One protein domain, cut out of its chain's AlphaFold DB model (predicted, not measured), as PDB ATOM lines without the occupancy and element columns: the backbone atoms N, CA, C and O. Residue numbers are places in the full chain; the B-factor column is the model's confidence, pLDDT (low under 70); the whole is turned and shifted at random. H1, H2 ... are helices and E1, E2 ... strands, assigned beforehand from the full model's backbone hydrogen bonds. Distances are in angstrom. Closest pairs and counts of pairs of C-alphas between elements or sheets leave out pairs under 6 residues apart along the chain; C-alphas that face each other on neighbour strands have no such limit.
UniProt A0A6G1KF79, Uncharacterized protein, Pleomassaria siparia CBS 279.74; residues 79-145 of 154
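This is residues 79 to 145 of the 154 residues of an uncharacterized protein of Pleomassaria siparia CBS 279.74 (UniProt A0A6G1KF79). A two-stranded antiparallel hairpin, E1 and E2, forms one side of a small rounded body, with the last part of H3 beside E2. H2 crosses H3 steeply, and short H1 joins the hairpin to H2. The printed part has 67 residues, in order E1, E2, H1, H2, H3, class mixed; it is compact, with radius of gyration of the C-alphas 11.2 A and spans 27 by 27 by 22 A.

Look first at E1, residues 80 to 84, and E2, residues 94 to 98, antiparallel at 144 degrees; N 81 and O 97, 2.7 A apart, are within hydrogen-bond range. The closest C-alphas of E2 and H3, residues 129 to 143, are Thr 96 and Phe 142, 5.5 A apart. Residues 131 to 135 of H3 touch residues 114 to 118 of H2, residues 110 to 122; the closest C-alphas, Leu 114 and Ile 135, are 6.8 A apart. H2 and H3 run opposite ways at a steep tilt of 68 degrees, only just short of about perpendicular. H2, with residues 110 to 113 alone, only just touches H1, residues 99 to 104, with 3 pairs of C-alphas within 8 A, the closest Ile 102 and Val 110, 7.0 A. Every O i to N i+4 pair is within hydrogen-bond range in H3, 8 of 9 in H2 and 1 of 2 in H1.

Find C-alpha 80 at (218.502, 240.568, 298.907), where E1 begins; E1 and E2 each span 13.2 A. H1 spans 9.1 A, H2 18.1 A, and H3 21.1 A, ending at C-alpha 143 (221.365, 234.553, 289.844).

The printed part has no cut and no long link. The C-alphas farthest apart, Ser 79 and Ser 128, are 30.4 A apart. Low pLDDT, under 70, includes residues 85 to 95 and 139 to 145.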
ATOM      1  N   SER A  79     221.422 242.452 302.308       75.31
ATOM      2  CA  SER A  79     220.060 241.944 302.104       75.31
ATOM      3  C   SER A  79     219.733 241.832 300.623       75.31
ATOM      4  O   SER A  79     220.152 242.655 299.810       75.31
ATOM      5  N   THR A  80     218.972 240.799 300.271       75.25
ATOM      6  CA  THR A  80     218.502 240.568 298.907       75.25
ATOM      7  C   THR A  80     217.002 240.346 298.869       75.25
ATOM      8  O   THR A  80     216.416 239.866 299.839       75.25
ATOM      9  N   ARG A  81     216.398 240.642 297.725       74.06
ATOM     10  CA  ARG A  81     214.982 240.462 297.454       74.06
ATOM     11  C   ARG A  81     214.789 239.828 296.089       74.06
ATOM     12  O   ARG A  81     215.425 240.233 295.117       74.06
ATOM     13  N   ASP A  82     213.877 238.870 296.030       76.88
ATOM     14  CA  ASP A  82     213.465 238.281 294.765       76.88
ATOM     15  C   ASP A  82     212.505 239.225 294.059       76.88
ATOM     16  O   ASP A  82     211.535 239.720 294.645       76.88
ATOM     17  N   ILE A  83     212.788 239.481 292.792       73.19
ATOM     18  CA  ILE A  83     211.993 240.370 291.965       73.19
ATOM     19  C   ILE A  83     211.712 239.728 290.604       73.19
ATOM     20  O   ILE A  83     212.570 239.044 290.037       73.19
ATOM     21  N   PRO A  84     210.517 239.947 290.038       70.31
ATOM     22  CA  PRO A  84     210.256 239.593 288.657       70.31
ATOM     23  C   PRO A  84     210.986 240.596 287.764       70.31
ATOM     24  O   PRO A  84     210.624 241.772 287.710       70.31
ATOM     25  N   LEU A  85     212.026 240.139 287.072       68.62
ATOM     26  CA  LEU A  85     212.739 240.944 286.095       68.62
ATOM     27  C   LEU A  85     212.662 240.256 284.735       68.62
ATOM     28  O   LEU A  85     213.049 239.102 284.598       68.62
ATOM     29  N   SER A  86     212.153 240.967 283.732       67.12
ATOM     30  CA  SER A  86     212.077 240.480 282.358       67.12
ATOM     31  C   SER A  86     213.013 241.312 281.500       67.12
ATOM     32  O   SER A  86     212.899 242.536 281.483       67.12
ATOM     33  N   VAL A  87     213.944 240.656 280.809       64.88
ATOM     34  CA  VAL A  87     214.841 241.311 279.857       64.88
ATOM     35  C   VAL A  87     214.635 240.693 278.482       64.88
ATOM     36  O   VAL A  87     214.682 239.466 278.360       64.88
ATOM     37  N   PRO A  88     214.418 241.509 277.434       63.28
ATOM     38  CA  PRO A  88     214.287 241.004 276.075       63.28
ATOM     39  C   PRO A  88     215.458 240.085 275.695       63.28
ATOM     40  O   PRO A  88     216.622 240.438 275.860       63.28
ATOM     41  N   GLY A  89     215.151 238.884 275.198       62.44
ATOM     42  CA  GLY A  89     216.165 237.904 274.781       62.44
ATOM     43  C   GLY A  89     216.788 237.072 275.911       62.44
ATOM     44  O   GLY A  89     217.626 236.214 275.635       62.44
ATOM     45  N   LEU A  90     216.363 237.262 277.162       61.53
ATOM     46  CA  LEU A  90     216.776 236.456 278.307       61.53
ATOM     47  C   LEU A  90     215.531 235.896 279.013       61.53
ATOM     48  O   LEU A  90     214.751 236.639 279.599       61.53
ATOM     49  N   SER A  91     215.349 234.570 278.984       51.56
ATOM     50  CA  SER A  91     214.364 233.902 279.847       51.56
ATOM     51  C   SER A  91     214.878 233.925 281.280       51.56
ATOM     52  O   SER A  91     215.566 232.998 281.711       51.56
ATOM     53  N   VAL A  92     214.593 235.003 282.000       55.81
ATOM     54  CA  VAL A  92     214.918 235.111 283.421       55.81
ATOM     55  C   VAL A  92     213.655 234.798 284.212       55.81
ATOM     56  O   VAL A  92     212.601 235.389 283.984       55.81
ATOM     57  N   GLY A  93     213.750 233.822 285.113       60.53
ATOM     58  CA  GLY A  93     212.780 233.672 286.194       60.53
ATOM     59  C   GLY A  93     212.890 234.842 287.185       60.53
ATOM     60  O   GLY A  93     213.558 235.836 286.899       60.53
ATOM     61  N   PRO A  94     212.253 234.761 288.363       65.25
ATOM     62  CA  PRO A  94     212.543 235.711 289.435       65.25
ATOM     63  C   PRO A  94     214.058 235.760 289.707       65.25
ATOM     64  O   PRO A  94     214.686 234.708 289.813       65.25
ATOM     65  N   THR A  95     214.618 236.974 289.783       69.44
ATOM     66  CA  THR A  95     216.047 237.228 290.030       69.44
ATOM     67  C   THR A  95     216.245 237.818 291.423       69.44
ATOM     68  O   THR A  95     215.377 238.548 291.916       69.44
ATOM     69  N   THR A  96     217.372 237.524 292.067       73.31
ATOM     70  CA  THR A  96     217.647 237.961 293.448       73.31
ATOM     71  C   THR A  96     218.545 239.201 293.482       73.31
ATOM     72  O   THR A  96     219.771 239.098 293.448       73.31
ATOM     73  N   VAL A  97     217.971 240.394 293.637       72.19
ATOM     74  CA  VAL A  97     218.749 241.649 293.702       72.19
ATOM     75  C   VAL A  97     219.014 242.104 295.137       72.19
ATOM     76  O   VAL A  97     218.257 241.758 296.038       72.19
ATOM     77  N   PRO A  98     220.044 242.923 295.384       74.62
ATOM     78  CA  PRO A  98     220.210 243.644 296.639       74.62
ATOM     79  C   PRO A  98     219.013 244.525 297.007       74.62
ATOM     80  O   PRO A  98     218.465 245.220 296.158       74.62
ATOM     81  N   ASP A  99     218.621 244.541 298.278       74.12
ATOM     82  CA  ASP A  99     217.440 245.295 298.725       74.12
ATOM     83  C   ASP A  99     217.697 246.813 298.701       74.12
ATOM     84  O   ASP A  99     216.872 247.583 298.214       74.12
ATOM     85  N   ALA A 100     218.895 247.252 299.114       72.75
ATOM     86  CA  ALA A 100     219.282 248.667 299.079       72.75
ATOM     87  C   ALA A 100     219.297 249.246 297.651       72.75
ATOM     88  O   ALA A 100     218.945 250.402 297.437       72.75
ATOM     89  N   PHE A 101     219.608 248.421 296.643       73.25
ATOM     90  CA  PHE A 101     219.538 248.822 295.236       73.25
ATOM     91  C   PHE A 101     218.130 249.289 294.830       73.25
ATOM     92  O   PHE A 101     217.982 250.239 294.060       73.25
ATOM     93  N   ILE A 102     217.088 248.659 295.377       68.75
ATOM     94  CA  ILE A 102     215.701 249.042 295.107       68.75
ATOM     95  C   ILE A 102     215.369 250.401 295.730       68.75
ATOM     96  O   ILE A 102     214.599 251.156 295.136       68.75
ATOM     97  N   ALA A 103     215.942 250.736 296.884       72.56
ATOM     98  CA  ALA A 103     215.662 251.989 297.578       72.56
ATOM     99  C   ALA A 103     216.458 253.175 297.006       72.56
ATOM    100  O   ALA A 103     215.880 254.228 296.741       72.56
ATOM    101  N   ASP A 104     217.755 252.986 296.770       76.81
ATOM    102  CA  ASP A 104     218.699 254.105 296.640       76.81
ATOM    103  C   ASP A 104     218.888 254.595 295.201       76.81
ATOM    104  O   ASP A 104     219.341 255.717 294.968       76.81
ATOM    105  N   VAL A 105     218.538 253.770 294.212       80.50
ATOM    106  CA  VAL A 105     218.724 254.119 292.803       80.50
ATOM    107  C   VAL A 105     217.458 254.774 292.251       80.50
ATOM    108  O   VAL A 105     216.380 254.180 292.354       80.50
ATOM    109  N   PRO A 106     217.532 255.970 291.641       81.50
ATOM    110  CA  PRO A 106     216.366 256.597 291.026       81.50
ATOM    111  C   PRO A 106     215.831 255.746 289.864       81.50
ATOM    112  O   PRO A 106     216.597 255.134 289.122       81.50
ATOM    113  N   GLY A 107     214.508 255.710 289.703       83.88
ATOM    114  CA  GLY A 107     213.820 254.937 288.663       83.88
ATOM    115  C   GLY A 107     212.482 254.390 289.154       83.88
ATOM    116  O   GLY A 107     212.323 254.114 290.348       83.88
ATOM    117  N   ASN A 108     211.524 254.239 288.242       84.44
ATOM    118  CA  ASN A 108     210.179 253.734 288.534       84.44
ATOM    119  C   ASN A 108     210.105 252.210 288.419       84.44
ATOM    120  O   ASN A 108     209.293 251.573 289.087       84.44
ATOM    121  N   THR A 109     210.963 251.618 287.588       83.44
ATOM    122  CA  THR A 109     211.069 250.166 287.409       83.44
ATOM    123  C   THR A 109     212.453 249.672 287.816       83.44
ATOM    124  O   THR A 109     213.421 250.432 287.843       83.44
ATOM    125  N   VAL A 110     212.584 248.381 288.132       78.12
ATOM    126  CA  VAL A 110     213.903 247.804 288.442       78.12
ATOM    127  C   VAL A 110     214.833 247.882 287.228       78.12
ATOM    128  O   VAL A 110     216.021 248.151 287.379       78.12
ATOM    129  N   GLN A 111     214.294 247.707 286.023       79.06
ATOM    130  CA  GLN A 111     215.068 247.856 284.797       79.06
ATOM    131  C   GLN A 111     215.630 249.279 284.664       79.06
ATOM    132  O   GLN A 111     216.834 249.434 284.488       79.06
ATOM    133  N   GLU A 112     214.806 250.313 284.856       83.00
ATOM    134  CA  GLU A 112     215.271 251.708 284.856       83.00
ATOM    135  C   GLU A 112     216.327 251.963 285.936       83.00
ATOM    136  O   GLU A 112     217.302 252.674 285.701       83.00
ATOM    137  N   LYS A 113     216.170 251.362 287.122       85.75
ATOM    138  CA  LYS A 113     217.180 251.439 288.184       85.75
ATOM    139  C   LYS A 113     218.496 250.782 287.751       85.75
ATOM    140  O   LYS A 113     219.561 251.335 288.009       85.75
ATOM    141  N   LEU A 114     218.456 249.635 287.067       80.62
ATOM    142  CA  LEU A 114     219.663 248.965 286.559       80.62
ATOM    143  C   LEU A 114     220.356 249.823 285.499       80.62
ATOM    144  O   LEU A 114     221.568 250.014 285.567       80.62
ATOM    145  N   GLU A 115     219.589 250.393 284.573       83.38
ATOM    146  CA  GLU A 115     220.097 251.312 283.553       83.38
ATOM    147  C   GLU A 115     220.747 252.549 284.178       83.38
ATOM    148  O   GLU A 115     221.869 252.907 283.819       83.38
ATOM    149  N   ASN A 116     220.088 253.173 285.158       86.25
ATOM    150  CA  ASN A 116     220.623 254.339 285.857       86.25
ATOM    151  C   ASN A 116     221.893 253.994 286.648       86.25
ATOM    152  O   ASN A 116     222.838 254.779 286.636       86.25
ATOM    153  N   MET A 117     221.960 252.820 287.284       84.06
ATOM    154  CA  MET A 117     223.170 252.342 287.965       84.06
ATOM    155  C   MET A 117     224.346 252.174 286.998       84.06
ATOM    156  O   MET A 117     225.434 252.686 287.263       84.06
ATOM    157  N   ILE A 118     224.124 251.521 285.855       80.69
ATOM    158  CA  ILE A 118     225.148 251.379 284.810       80.69
ATOM    159  C   ILE A 118     225.580 252.760 284.312       80.69
ATOM    160  O   ILE A 118     226.777 253.033 284.200       80.69
ATOM    161  N   TYR A 119     224.624 253.653 284.053       84.81
ATOM    162  CA  TYR A 119     224.897 255.003 283.573       84.81
ATOM    163  C   TYR A 119     225.747 255.814 284.560       84.81
ATOM    164  O   TYR A 119     226.708 256.454 284.138       84.81
ATOM    165  N   MET A 120     225.464 255.740 285.865       83.38
ATOM    166  CA  MET A 120     226.225 256.449 286.906       83.38
ATOM    167  C   MET A 120     227.716 256.081 286.930       83.38
ATOM    168  O   MET A 120     228.534 256.909 287.327       83.38
ATOM    169  N   HIS A 121     228.080 254.868 286.505       78.94
ATOM    170  CA  HIS A 121     229.465 254.387 286.545       78.94
ATOM    171  C   HIS A 121     230.156 254.327 285.179       78.94
ATOM    172  O   HIS A 121     231.382 254.389 285.122       78.94
ATOM    173  N   THR A 122     229.395 254.235 284.087       76.31
ATOM    174  CA  THR A 122     229.942 254.027 282.734       76.31
ATOM    175  C   THR A 122     229.589 255.135 281.742       76.31
ATOM    176  O   THR A 122     230.208 255.225 280.686       76.31
ATOM    177  N   GLY A 123     228.583 255.965 282.039       81.69
ATOM    178  CA  GLY A 123     228.037 256.955 281.106       81.69
ATOM    179  C   GLY A 123     227.199 256.366 279.960       81.69
ATOM    180  O   GLY A 123     226.746 257.119 279.097       81.69
ATOM    181  N   ILE A 124     226.954 255.051 279.937       79.44
ATOM    182  CA  ILE A 124     226.177 254.368 278.888       79.44
ATOM    183  C   ILE A 124     224.675 254.453 279.199       79.44
ATOM    184  O   ILE A 124     224.258 254.115 280.306       79.44
ATOM    185  N   ARG A 125     223.850 254.877 278.231       79.56
ATOM    186  CA  ARG A 125     222.381 254.968 278.362       79.56
ATOM    187  C   ARG A 125     221.669 254.703 277.033       79.56
ATOM    188  O   ARG A 125     222.250 254.909 275.971       79.56
ATOM    189  N   GLY A 126     220.391 254.332 277.111       69.75
ATOM    190  CA  GLY A 126     219.502 254.174 275.959       69.75
ATOM    191  C   GLY A 126     219.634 252.809 275.291       69.75
ATOM    192  O   GLY A 126     220.294 251.912 275.807       69.75
ATOM    193  N   GLU A 127     219.014 252.642 274.127       67.50
ATOM    194  CA  GLU A 127     218.978 251.352 273.432       67.50
ATOM    195  C   GLU A 127     220.296 251.047 272.711       67.50
ATOM    196  O   GLU A 127     220.412 251.141 271.492       67.50
ATOM    197  N   SER A 128     221.318 250.688 273.483       73.12
ATOM    198  CA  SER A 128     222.545 250.105 272.948       73.12
ATOM    199  C   SER A 128     222.578 248.611 273.249       73.12
ATOM    200  O   SER A 128     222.247 248.179 274.355       73.12
ATOM    201  N   GLU A 129     223.037 247.806 272.289       71.06
ATOM    202  CA  GLU A 129     223.304 246.377 272.515       71.06
ATOM    203  C   GLU A 129     224.250 246.163 273.706       71.06
ATOM    204  O   GLU A 129     224.128 245.192 274.450       71.06
ATOM    205  N   GLN A 130     225.163 247.113 273.931       70.69
ATOM    206  CA  GLN A 130     226.070 247.116 275.070       70.69
ATOM    207  C   GLN A 130     225.329 247.250 276.405       70.69
ATOM    208  O   GLN A 130     225.657 246.519 277.338       70.69
ATOM    209  N   LEU A 131     224.328 248.130 276.511       74.19
ATOM    210  CA  LEU A 131     223.531 248.279 277.730       74.19
ATOM    211  C   LEU A 131     222.752 246.999 278.040       74.19
ATOM    212  O   LEU A 131     222.789 246.516 279.167       74.19
ATOM    213  N   TRP A 132     222.121 246.396 277.034       75.12
ATOM    214  CA  TRP A 132     221.386 245.143 277.213       75.12
ATOM    215  C   TRP A 132     222.290 243.970 277.582       75.12
ATOM    216  O   TRP A 132     221.945 243.171 278.457       75.12
ATOM    217  N   TYR A 133     223.480 243.898 276.984       73.69
ATOM    218  CA  TYR A 133     224.505 242.938 277.378       73.69
ATOM    219  C   TYR A 133     224.921 243.129 278.843       73.69
ATOM    220  O   TYR A 133     224.980 242.157 279.596       73.69
ATOM    221  N   LEU A 134     225.150 244.374 279.272       72.69
ATOM    222  CA  LEU A 134     225.515 244.711 280.650       72.69
ATOM    223  C   LEU A 134     224.411 244.355 281.649       72.69
ATOM    224  O   LEU A 134     224.695 243.718 282.661       72.69
ATOM    225  N   ILE A 135     223.158 244.691 281.340       75.31
ATOM    226  CA  ILE A 135     221.994 244.326 282.156       75.31
ATOM    227  C   ILE A 135     221.887 242.802 282.268       75.31
ATOM    228  O   ILE A 135     221.782 242.273 283.373       75.31
ATOM    229  N   GLY A 136     221.992 242.077 281.149       71.94
ATOM    230  CA  GLY A 136     221.994 240.614 281.144       71.94
ATOM    231  C   GLY A 136     223.131 240.018 281.981       71.94
ATOM    232  O   GLY A 136     222.921 239.058 282.723       71.94
ATOM    233  N   CYS A 137     224.329 240.604 281.914       67.81
ATOM    234  CA  CYS A 137     225.461 240.226 282.758       67.81
ATOM    235  C   CYS A 137     225.196 240.488 284.247       67.81
ATOM    236  O   CYS A 137     225.544 239.647 285.071       67.81
ATOM    237  N   MET A 138     224.566 241.609 284.600       70.75
ATOM    238  CA  MET A 138     224.260 241.961 285.991       70.75
ATOM    239  C   MET A 138     223.181 241.061 286.594       70.75
ATOM    240  O   MET A 138     223.324 240.623 287.728       70.75
ATOM    241  N   ILE A 139     222.159 240.702 285.821       68.75
ATOM    242  CA  ILE A 139     221.129 239.738 286.236       68.75
ATOM    243  C   ILE A 139     221.737 238.365 286.471       68.75
ATOM    244  O   ILE A 139     221.523 237.745 287.508       68.75
ATOM    245  N   LYS A 140     222.588 237.908 285.548       62.41
ATOM    246  CA  LYS A 140     223.349 236.682 285.779       62.41
ATOM    247  C   LYS A 140     224.250 236.805 287.004       62.41
ATOM    248  O   LYS A 140     224.393 235.819 287.708       62.41
ATOM    249  N   ALA A 141     224.827 237.966 287.306       60.22
ATOM    250  CA  ALA A 141     225.616 238.150 288.528       60.22
ATOM    251  C   ALA A 141     224.771 238.046 289.814       60.22
ATOM    252  O   ALA A 141     225.301 237.695 290.869       60.22
ATOM    253  N   PHE A 142     223.468 238.318 289.733       62.38
ATOM    254  CA  PHE A 142     222.515 238.117 290.823       62.38
ATOM    255  C   PHE A 142     222.083 236.648 290.977       62.38
ATOM    256  O   PHE A 142     222.013 236.156 292.106       62.38
ATOM    257  N   ASP A 143     221.896 235.930 289.862       54.28
ATOM    258  CA  ASP A 143     221.365 234.553 289.844       54.28
ATOM    259  C   ASP A 143     222.423 233.443 289.758       54.28
ATOM    260  O   ASP A 143     222.150 232.279 290.057       54.28
ATOM    261  N   THR A 144     223.646 233.768 289.344       46.72
ATOM    262  CA  THR A 144     224.753 232.820 289.165       46.72
ATOM    263  C   THR A 144     226.008 233.285 289.902       46.72
ATOM    264  O   THR A 144     226.211 234.480 290.120       46.72
ATOM    265  N   PRO A 145     226.877 232.358 290.331       39.34
ATOM    266  CA  PRO A 145     228.032 232.702 291.144       39.34
ATOM    267  C   PRO A 145     229.215 233.168 290.274       39.34
ATOM    268  O   PRO A 145     230.149 232.406 290.094       39.34
TER     269      PRO A 145